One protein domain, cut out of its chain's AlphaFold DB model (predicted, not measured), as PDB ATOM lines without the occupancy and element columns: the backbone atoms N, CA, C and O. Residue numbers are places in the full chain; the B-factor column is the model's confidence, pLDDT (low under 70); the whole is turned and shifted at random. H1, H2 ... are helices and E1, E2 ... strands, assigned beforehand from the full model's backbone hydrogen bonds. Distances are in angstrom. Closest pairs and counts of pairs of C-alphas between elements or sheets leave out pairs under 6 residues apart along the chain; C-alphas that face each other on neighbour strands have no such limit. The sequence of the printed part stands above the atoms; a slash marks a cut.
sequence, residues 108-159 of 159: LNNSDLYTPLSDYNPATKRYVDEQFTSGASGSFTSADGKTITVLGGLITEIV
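What this domain is: This is residues 108 to 159 of the 159 residues of an uncharacterized protein of Spirochaetes bacterium (UniProt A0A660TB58). What is the shape? It is a thin rod built end to end: a small three-stranded sheet, E1, E2 and E3, makes one end, the single helix H1 continues from it along the length, and a loop without named elements, residues 108 to 124, swings out across the helix's far end and folds back into it. What is it made of? The printed part has 52 residues with one named helix followed by three named strands, in the chain order H1, E1, E2, E3; the sheet has the order E1, E2, E3 and is antiparallel, and the class is mixed, helices and strands, with 25 residues in named elements, under half of the printed part. Is it compact? It is extended, with a radius of gyration of the C-alphas of 15.9 A and spans of 45 by 21 by 14 A.

Where its parts are: Where are the strands? E1 is residues 138 to 141, 10.0 A from first to last C-alpha, E2 is residues 147 to 151, 12.9 A, and E3 is residues 154 to 158, 11.5 A. E3 ends at C-alpha 158, at (59.078, -29.732, -26.898). Where is the helix? H1 is residues 125 to 135, 15.5 A from first to last C-alpha, and begins at C-alpha 125, at (49.621, -18.186, -1.962).

How they stand to each other: How are the strands joined? E1, E2 and E3 form a meander, each strand the antiparallel neighbour of the one before. E1 and E2 are a hairpin at 162 degrees, with N 140 and O 148 2.8 A apart, within hydrogen-bond range. E2 and E3 are a hairpin at 155 degrees, with N 149 and O 157 2.9 A apart, within that range; E1 and E3 are the edge strands. Does the helix meet the sheet? H1 is only just on the sheet, with 5 pairs of C-alphas within 10 A, and only grazes it with residues 132 to 135. The closest C-alphas of H1 and E3 are those of Thr 133 and Leu 154, 7.6 A apart. Is the helix's backbone well formed? In H1 every O i to N i+4 pair is within hydrogen-bond range.

The domain as a whole: How large is it? The two C-alphas farthest apart are those of Asn 109 and Gly 145, at 46.5 A. Is anything missing or long? The printed part has no cut and ends at residue 159, the chain's last residue; the links H1 to E1, E1 to E2 and E2 to E3 are tight. Where is confidence low? The mean pLDDT of the printed part is 88.3, and residues 134 to 135 are under 70.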
ATOM      1  N   LEU A 108      49.784 -11.960   7.046       92.31
ATOM      2  CA  LEU A 108      51.016 -12.244   6.299       92.31
ATOM      3  C   LEU A 108      51.658 -13.586   6.700       92.31
ATOM      4  O   LEU A 108      52.248 -14.270   5.867       92.31
ATOM      5  N   ASN A 109      51.551 -13.953   7.976       92.25
ATOM      6  CA  ASN A 109      52.044 -15.203   8.555       92.25
ATOM      7  C   ASN A 109      50.949 -16.280   8.664       92.25
ATOM      8  O   ASN A 109      51.102 -17.206   9.461       92.25
ATOM      9  N   ASN A 110      49.856 -16.164   7.902       91.88
ATOM     10  CA  ASN A 110      48.778 -17.146   7.911       91.88
ATOM     11  C   ASN A 110      49.307 -18.557   7.595       91.88
ATOM     12  O   ASN A 110      49.780 -18.817   6.485       91.88
ATOM     13  N   SER A 111      49.186 -19.472   8.558       90.81
ATOM     14  CA  SER A 111      49.491 -20.899   8.393       90.81
ATOM     15  C   SER A 111      48.251 -21.749   8.127       90.81
ATOM     16  O   SER A 111      48.383 -22.915   7.757       90.81
ATOM     17  N   ASP A 112      47.060 -21.180   8.312       91.19
ATOM     18  CA  ASP A 112      45.810 -21.922   8.240       91.19
ATOM     19  C   ASP A 112      45.303 -22.046   6.803       91.19
ATOM     20  O   ASP A 112      45.536 -21.201   5.928       91.19
ATOM     21  N   LEU A 113      44.607 -23.153   6.542       89.69
ATOM     22  CA  LEU A 113      44.024 -23.424   5.240       89.69
ATOM     23  C   LEU A 113      42.857 -22.464   4.994       89.69
ATOM     24  O   LEU A 113      41.878 -22.476   5.731       89.69
ATOM     25  N   TYR A 114      42.928 -21.689   3.914       92.69
ATOM     26  CA  TYR A 114      41.821 -20.849   3.469       92.69
ATOM     27  C   TYR A 114      41.554 -21.063   1.980       92.69
ATOM     28  O   TYR A 114      42.476 -20.977   1.157       92.69
ATOM     29  N   THR A 115      40.288 -21.336   1.659       93.00
ATOM     30  CA  THR A 115      39.775 -21.513   0.297       93.00
ATOM     31  C   THR A 115      38.778 -20.389   0.009       93.00
ATOM     32  O   THR A 115      37.726 -20.353   0.650       93.00
ATOM     33  N   PRO A 116      39.080 -19.478  -0.933       94.62
ATOM     34  CA  PRO A 116      38.140 -18.457  -1.393       94.62
ATOM     35  C   PRO A 116      36.825 -19.079  -1.888       94.62
ATOM     36  O   PRO A 116      36.855 -20.059  -2.631       94.62
ATOM     37  N   LEU A 117      35.677 -18.514  -1.496       94.38
ATOM     38  CA  LEU A 117      34.342 -19.009  -1.884       94.38
ATOM     39  C   LEU A 117      33.624 -18.092  -2.889       94.38
ATOM     40  O   LEU A 117      32.596 -18.471  -3.445       94.38
ATOM     41  N   SER A 118      34.145 -16.885  -3.111       94.25
ATOM     42  CA  SER A 118      33.599 -15.871  -4.018       94.25
ATOM     43  C   SER A 118      34.727 -15.068  -4.670       94.25
ATOM     44  O   SER A 118      35.815 -14.956  -4.103       94.25
ATOM     45  N   ASP A 119      34.451 -14.463  -5.826       94.12
ATOM     46  CA  ASP A 119      35.412 -13.723  -6.660       94.12
ATOM     47  C   ASP A 119      36.152 -12.592  -5.925       94.12
ATOM     48  O   ASP A 119      37.267 -12.234  -6.298       94.12
ATOM     49  N   TYR A 120      35.553 -12.033  -4.872       94.19
ATOM     50  CA  TYR A 120      36.129 -10.934  -4.088       94.19
ATOM     51  C   TYR A 120      36.738 -11.377  -2.752       94.19
ATOM     52  O   TYR A 120      37.091 -10.536  -1.924       94.19
ATOM     53  N   ASN A 121      36.862 -12.684  -2.506       93.75
ATOM     54  CA  ASN A 121      37.594 -13.177  -1.345       93.75
ATOM     55  C   ASN A 121      39.113 -13.118  -1.587       93.75
ATOM     56  O   ASN A 121      39.576 -13.416  -2.690       93.75
ATOM     57  N   PRO A 122      39.912 -12.758  -0.567       93.38
ATOM     58  CA  PRO A 122      41.366 -12.747  -0.696       93.38
ATOM     59  C   PRO A 122      41.890 -14.176  -0.902       93.38
ATOM     60  O   PRO A 122      41.365 -15.115  -0.322       93.38
ATOM     61  N   ALA A 123      42.940 -14.368  -1.699       93.81
ATOM     62  CA  ALA A 123      43.510 -15.693  -1.948       93.81
ATOM     63  C   ALA A 123      44.798 -15.925  -1.143       93.81
ATOM     64  O   ALA A 123      45.628 -15.027  -1.006       93.81
ATOM     65  N   THR A 124      45.006 -17.153  -0.653       94.69
ATOM     66  CA  THR A 124      46.308 -17.563  -0.099       94.69
ATOM     67  C   THR A 124      47.276 -17.919  -1.225       94.69
ATOM     68  O   THR A 124      46.856 -18.411  -2.273       94.69
ATOM     69  N   LYS A 125      48.590 -17.750  -1.001       90.38
ATOM     70  CA  LYS A 125      49.621 -18.186  -1.962       90.38
ATOM     71  C   LYS A 125      49.430 -19.654  -2.361       90.38
ATOM     72  O   LYS A 125      49.414 -19.970  -3.542       90.38
ATOM     73  N   ARG A 126      49.231 -20.530  -1.367       90.31
ATOM     74  CA  ARG A 126      49.009 -21.964  -1.586       90.31
ATOM     75  C   ARG A 126      47.803 -22.215  -2.495       90.31
ATOM     76  O   ARG A 126      47.925 -22.989  -3.434       90.31
ATOM     77  N   TYR A 127      46.674 -21.543  -2.243       92.38
ATOM     78  CA  TYR A 127      45.491 -21.675  -3.095       92.38
ATOM     79  C   TYR A 127      45.800 -21.299  -4.551       92.38
ATOM     80  O   TYR A 127      45.477 -22.062  -5.454       92.38
ATOM     81  N   VAL A 128      46.473 -20.166  -4.785       90.38
ATOM     82  CA  VAL A 128      46.836 -19.723  -6.145       90.38
ATOM     83  C   VAL A 128      47.769 -20.721  -6.839       90.38
ATOM     84  O   VAL A 128      47.528 -21.076  -7.992       90.38
ATOM     85  N   ASP A 129      48.796 -21.214  -6.143       87.12
ATOM     86  CA  ASP A 129      49.748 -22.183  -6.701       87.12
ATOM     87  C   ASP A 129      49.055 -23.499  -7.110       87.12
ATOM     88  O   ASP A 129      49.346 -24.076  -8.162       87.12
ATOM     89  N   GLU A 130      48.097 -23.966  -6.307       86.25
ATOM     90  CA  GLU A 130      47.306 -25.172  -6.590       86.25
ATOM     91  C   GLU A 130      46.371 -24.991  -7.792       86.25
ATOM     92  O   GLU A 130      46.213 -25.910  -8.599       86.25
ATOM     93  N   GLN A 131      45.783 -23.805  -7.971       85.31
ATOM     94  CA  GLN A 131      44.982 -23.511  -9.165       85.31
ATOM     95  C   GLN A 131      45.849 -23.450 -10.432       85.31
ATOM     96  O   GLN A 131      45.451 -23.943 -11.487       85.31
ATOM     97  N   PHE A 132      47.064 -22.901 -10.345       76.06
ATOM     98  CA  PHE A 132      47.951 -22.800 -11.508       76.06
ATOM     99  C   PHE A 132      48.507 -24.164 -11.942       76.06
ATOM    100  O   PHE A 132      48.573 -24.468 -13.133       76.06
ATOM    101  N   THR A 133      48.846 -25.017 -10.973       70.25
ATOM    102  CA  THR A 133      49.332 -26.383 -11.227       70.25
ATOM    103  C   THR A 133      48.241 -27.346 -11.694       70.25
ATOM    104  O   THR A 133      48.549 -28.398 -12.242       70.25
ATOM    105  N   SER A 134      46.966 -26.998 -11.526       68.19
ATOM    106  CA  SER A 134      45.839 -27.812 -11.995       68.19
ATOM    107  C   SER A 134      45.245 -27.326 -13.325       68.19
ATOM    108  O   SER A 134      44.605 -28.112 -14.025       68.19
ATOM    109  N   GLY A 135      45.471 -26.064 -13.710       68.50
ATOM    110  CA  GLY A 135      44.675 -25.395 -14.746       68.50
ATOM    111  C   GLY A 135      45.130 -25.537 -16.204       68.50
ATOM    112  O   GLY A 135      44.301 -25.411 -17.101       68.50
ATOM    113  N   ALA A 136      46.410 -25.801 -16.487       70.12
ATOM    114  CA  ALA A 136      46.914 -25.827 -17.866       70.12
ATOM    115  C   ALA A 136      47.526 -27.186 -18.210       70.12
ATOM    116  O   ALA A 136      48.689 -27.448 -17.911       70.12
ATOM    117  N   SER A 137      46.736 -28.049 -18.848       82.25
ATOM    118  CA  SER A 137      47.230 -29.283 -19.460       82.25
ATOM    119  C   SER A 137      46.769 -29.344 -20.910       82.25
ATOM    120  O   SER A 137      45.581 -29.193 -21.190       82.25
ATOM    121  N   GLY A 138      47.704 -29.523 -21.838       86.38
ATOM    122  CA  GLY A 138      47.410 -29.532 -23.266       86.38
ATOM    123  C   GLY A 138      48.665 -29.459 -24.123       86.38
ATOM    124  O   GLY A 138      49.760 -29.186 -23.633       86.38
ATOM    125  N   SER A 139      48.489 -29.696 -25.417       90.06
ATOM    126  CA  SER A 139      49.551 -29.570 -26.410       90.06
ATOM    127  C   SER A 139      49.295 -28.339 -27.275       90.06
ATOM    128  O   SER A 139      48.207 -28.180 -27.828       90.06
ATOM    129  N   PHE A 140      50.298 -27.473 -27.393       88.56
ATOM    130  CA  PHE A 140      50.270 -26.288 -28.245       88.56
ATOM    131  C   PHE A 140      51.214 -26.507 -29.421       88.56
ATOM    132  O   PHE A 140      52.391 -26.787 -29.213       88.56
ATOM    133  N   THR A 141      50.725 -26.359 -30.650       90.56
ATOM    134  CA  THR A 141      51.592 -26.368 -31.832       90.56
ATOM    135  C   THR A 141      51.985 -24.936 -32.169       90.56
ATOM    136  O   THR A 141      51.121 -24.092 -32.418       90.56
ATOM    137  N   SER A 142      53.278 -24.637 -32.148       87.81
ATOM    138  CA  SER A 142      53.805 -23.333 -32.538       87.81
ATOM    139  C   SER A 142      53.847 -23.183 -34.063       87.81
ATOM    140  O   SER A 142      53.753 -24.151 -34.817       87.81
ATOM    141  N   ALA A 143      53.979 -21.945 -34.545       90.44
ATOM    142  CA  ALA A 143      53.989 -21.648 -35.980       90.44
ATOM    143  C   ALA A 143      55.171 -22.291 -36.739       90.44
ATOM    144  O   ALA A 143      55.088 -22.475 -37.950       90.44
ATOM    145  N   ASP A 144      56.252 -22.652 -36.038       91.06
ATOM    146  CA  ASP A 144      57.391 -23.419 -36.561       91.06
ATOM    147  C   ASP A 144      57.156 -24.945 -36.557       91.06
ATOM    148  O   ASP A 144      58.068 -25.706 -36.869       91.06
ATOM    149  N   GLY A 145      55.938 -25.400 -36.241       90.50
ATOM    150  CA  GLY A 145      55.520 -26.802 -36.324       90.50
ATOM    151  C   GLY A 145      55.898 -27.660 -35.118       90.50
ATOM    152  O   GLY A 145      55.582 -28.849 -35.116       90.50
ATOM    153  N   LYS A 146      56.533 -27.080 -34.096       91.12
ATOM    154  CA  LYS A 146      56.865 -27.801 -32.866       91.12
ATOM    155  C   LYS A 146      55.650 -27.949 -31.968       91.12
ATOM    156  O   LYS A 146      54.807 -27.057 -31.883       91.12
ATOM    157  N   THR A 147      55.571 -29.068 -31.269       93.62
ATOM    158  CA  THR A 147      54.550 -29.339 -30.264       93.62
ATOM    159  C   THR A 147      55.137 -29.125 -28.878       93.62
ATOM    160  O   THR A 147      56.112 -29.765 -28.496       93.62
ATOM    161  N   ILE A 148      54.526 -28.222 -28.121       91.50
ATOM    162  CA  ILE A 148      54.832 -27.956 -26.719       91.50
ATOM    163  C   ILE A 148      53.772 -28.667 -25.886       91.50
ATOM    164  O   ILE A 148      52.597 -28.299 -25.941       91.50
ATOM    165  N   THR A 149      54.174 -29.664 -25.106       90.75
ATOM    166  CA  THR A 149      53.280 -30.341 -24.161       90.75
ATOM    167  C   THR A 149      53.395 -29.669 -22.800       90.75
ATOM    168  O   THR A 149      54.487 -29.563 -22.235       90.75
ATOM    169  N   VAL A 150      52.261 -29.205 -22.279       88.62
ATOM    170  CA  VAL A 150      52.134 -28.625 -20.943       88.62
ATOM    171  C   VAL A 150      51.310 -29.576 -20.088       88.62
ATOM    172  O   VAL A 150      50.236 -30.014 -20.506       88.62
ATOM    173  N   LEU A 151      51.798 -29.886 -18.892       85.81
ATOM    174  CA  LEU A 151      51.080 -30.655 -17.883       85.81
ATOM    175  C   LEU A 151      51.130 -29.889 -16.567       85.81
ATOM    176  O   LEU A 151      52.208 -29.615 -16.042       85.81
ATOM    177  N   GLY A 152      49.963 -29.522 -16.046       81.00
ATOM    178  CA  GLY A 152      49.863 -28.772 -14.796       81.00
ATOM    179  C   GLY A 152      50.645 -27.453 -14.795       81.00
ATOM    180  O   GLY A 152      51.362 -27.147 -13.845       81.00
ATOM    181  N   GLY A 153      50.582 -26.702 -15.899       78.38
ATOM    182  CA  GLY A 153      51.281 -25.421 -16.057       78.38
ATOM    183  C   GLY A 153      52.795 -25.526 -16.274       78.38
ATOM    184  O   GLY A 153      53.447 -24.501 -16.465       78.38
ATOM    185  N   LEU A 154      53.358 -26.737 -16.288       83.50
ATOM    186  CA  LEU A 154      54.770 -26.999 -16.560       83.50
ATOM    187  C   LEU A 154      54.945 -27.497 -17.992       83.50
ATOM    188  O   LEU A 154      54.210 -28.372 -18.443       83.50
ATOM    189  N   ILE A 155      55.948 -26.979 -18.697       88.12
ATOM    190  CA  ILE A 155      56.357 -27.537 -19.989       88.12
ATOM    191  C   ILE A 155      57.086 -28.852 -19.715       88.12
ATOM    192  O   ILE A 155      58.119 -28.859 -19.044       88.12
ATOM    193  N   THR A 156      56.550 -29.955 -20.230       90.06
ATOM    194  CA  THR A 156      57.129 -31.294 -20.052       90.06
ATOM    195  C   THR A 156      57.885 -31.777 -21.281       90.06
ATOM    196  O   THR A 156      58.779 -32.607 -21.148       90.06
ATOM    197  N   GLU A 157      57.545 -31.274 -22.470       92.19
ATOM    198  CA  GLU A 157      58.154 -31.706 -23.730       92.19
ATOM    199  C   GLU A 157      58.061 -30.615 -24.806       92.19
ATOM    200  O   GLU A 157      57.079 -29.868 -24.853       92.19
ATOM    201  N   ILE A 158      59.077 -30.537 -25.671       91.25
ATOM    202  CA  ILE A 158      59.078 -29.732 -26.898       91.25
ATOM    203  C   ILE A 158      59.632 -30.613 -28.023       91.25
ATOM    204  O   ILE A 158      60.816 -30.960 -27.985       91.25
ATOM    205  N   VAL A 159      58.787 -30.961 -28.997       90.00
ATOM    206  CA  VAL A 159      59.134 -31.810 -30.158       90.00
ATOM    207  C   VAL A 159      58.960 -31.041 -31.449       90.00
ATOM    208  O   VAL A 159      57.854 -30.495 -31.638       90.00
TER     209      VAL A 159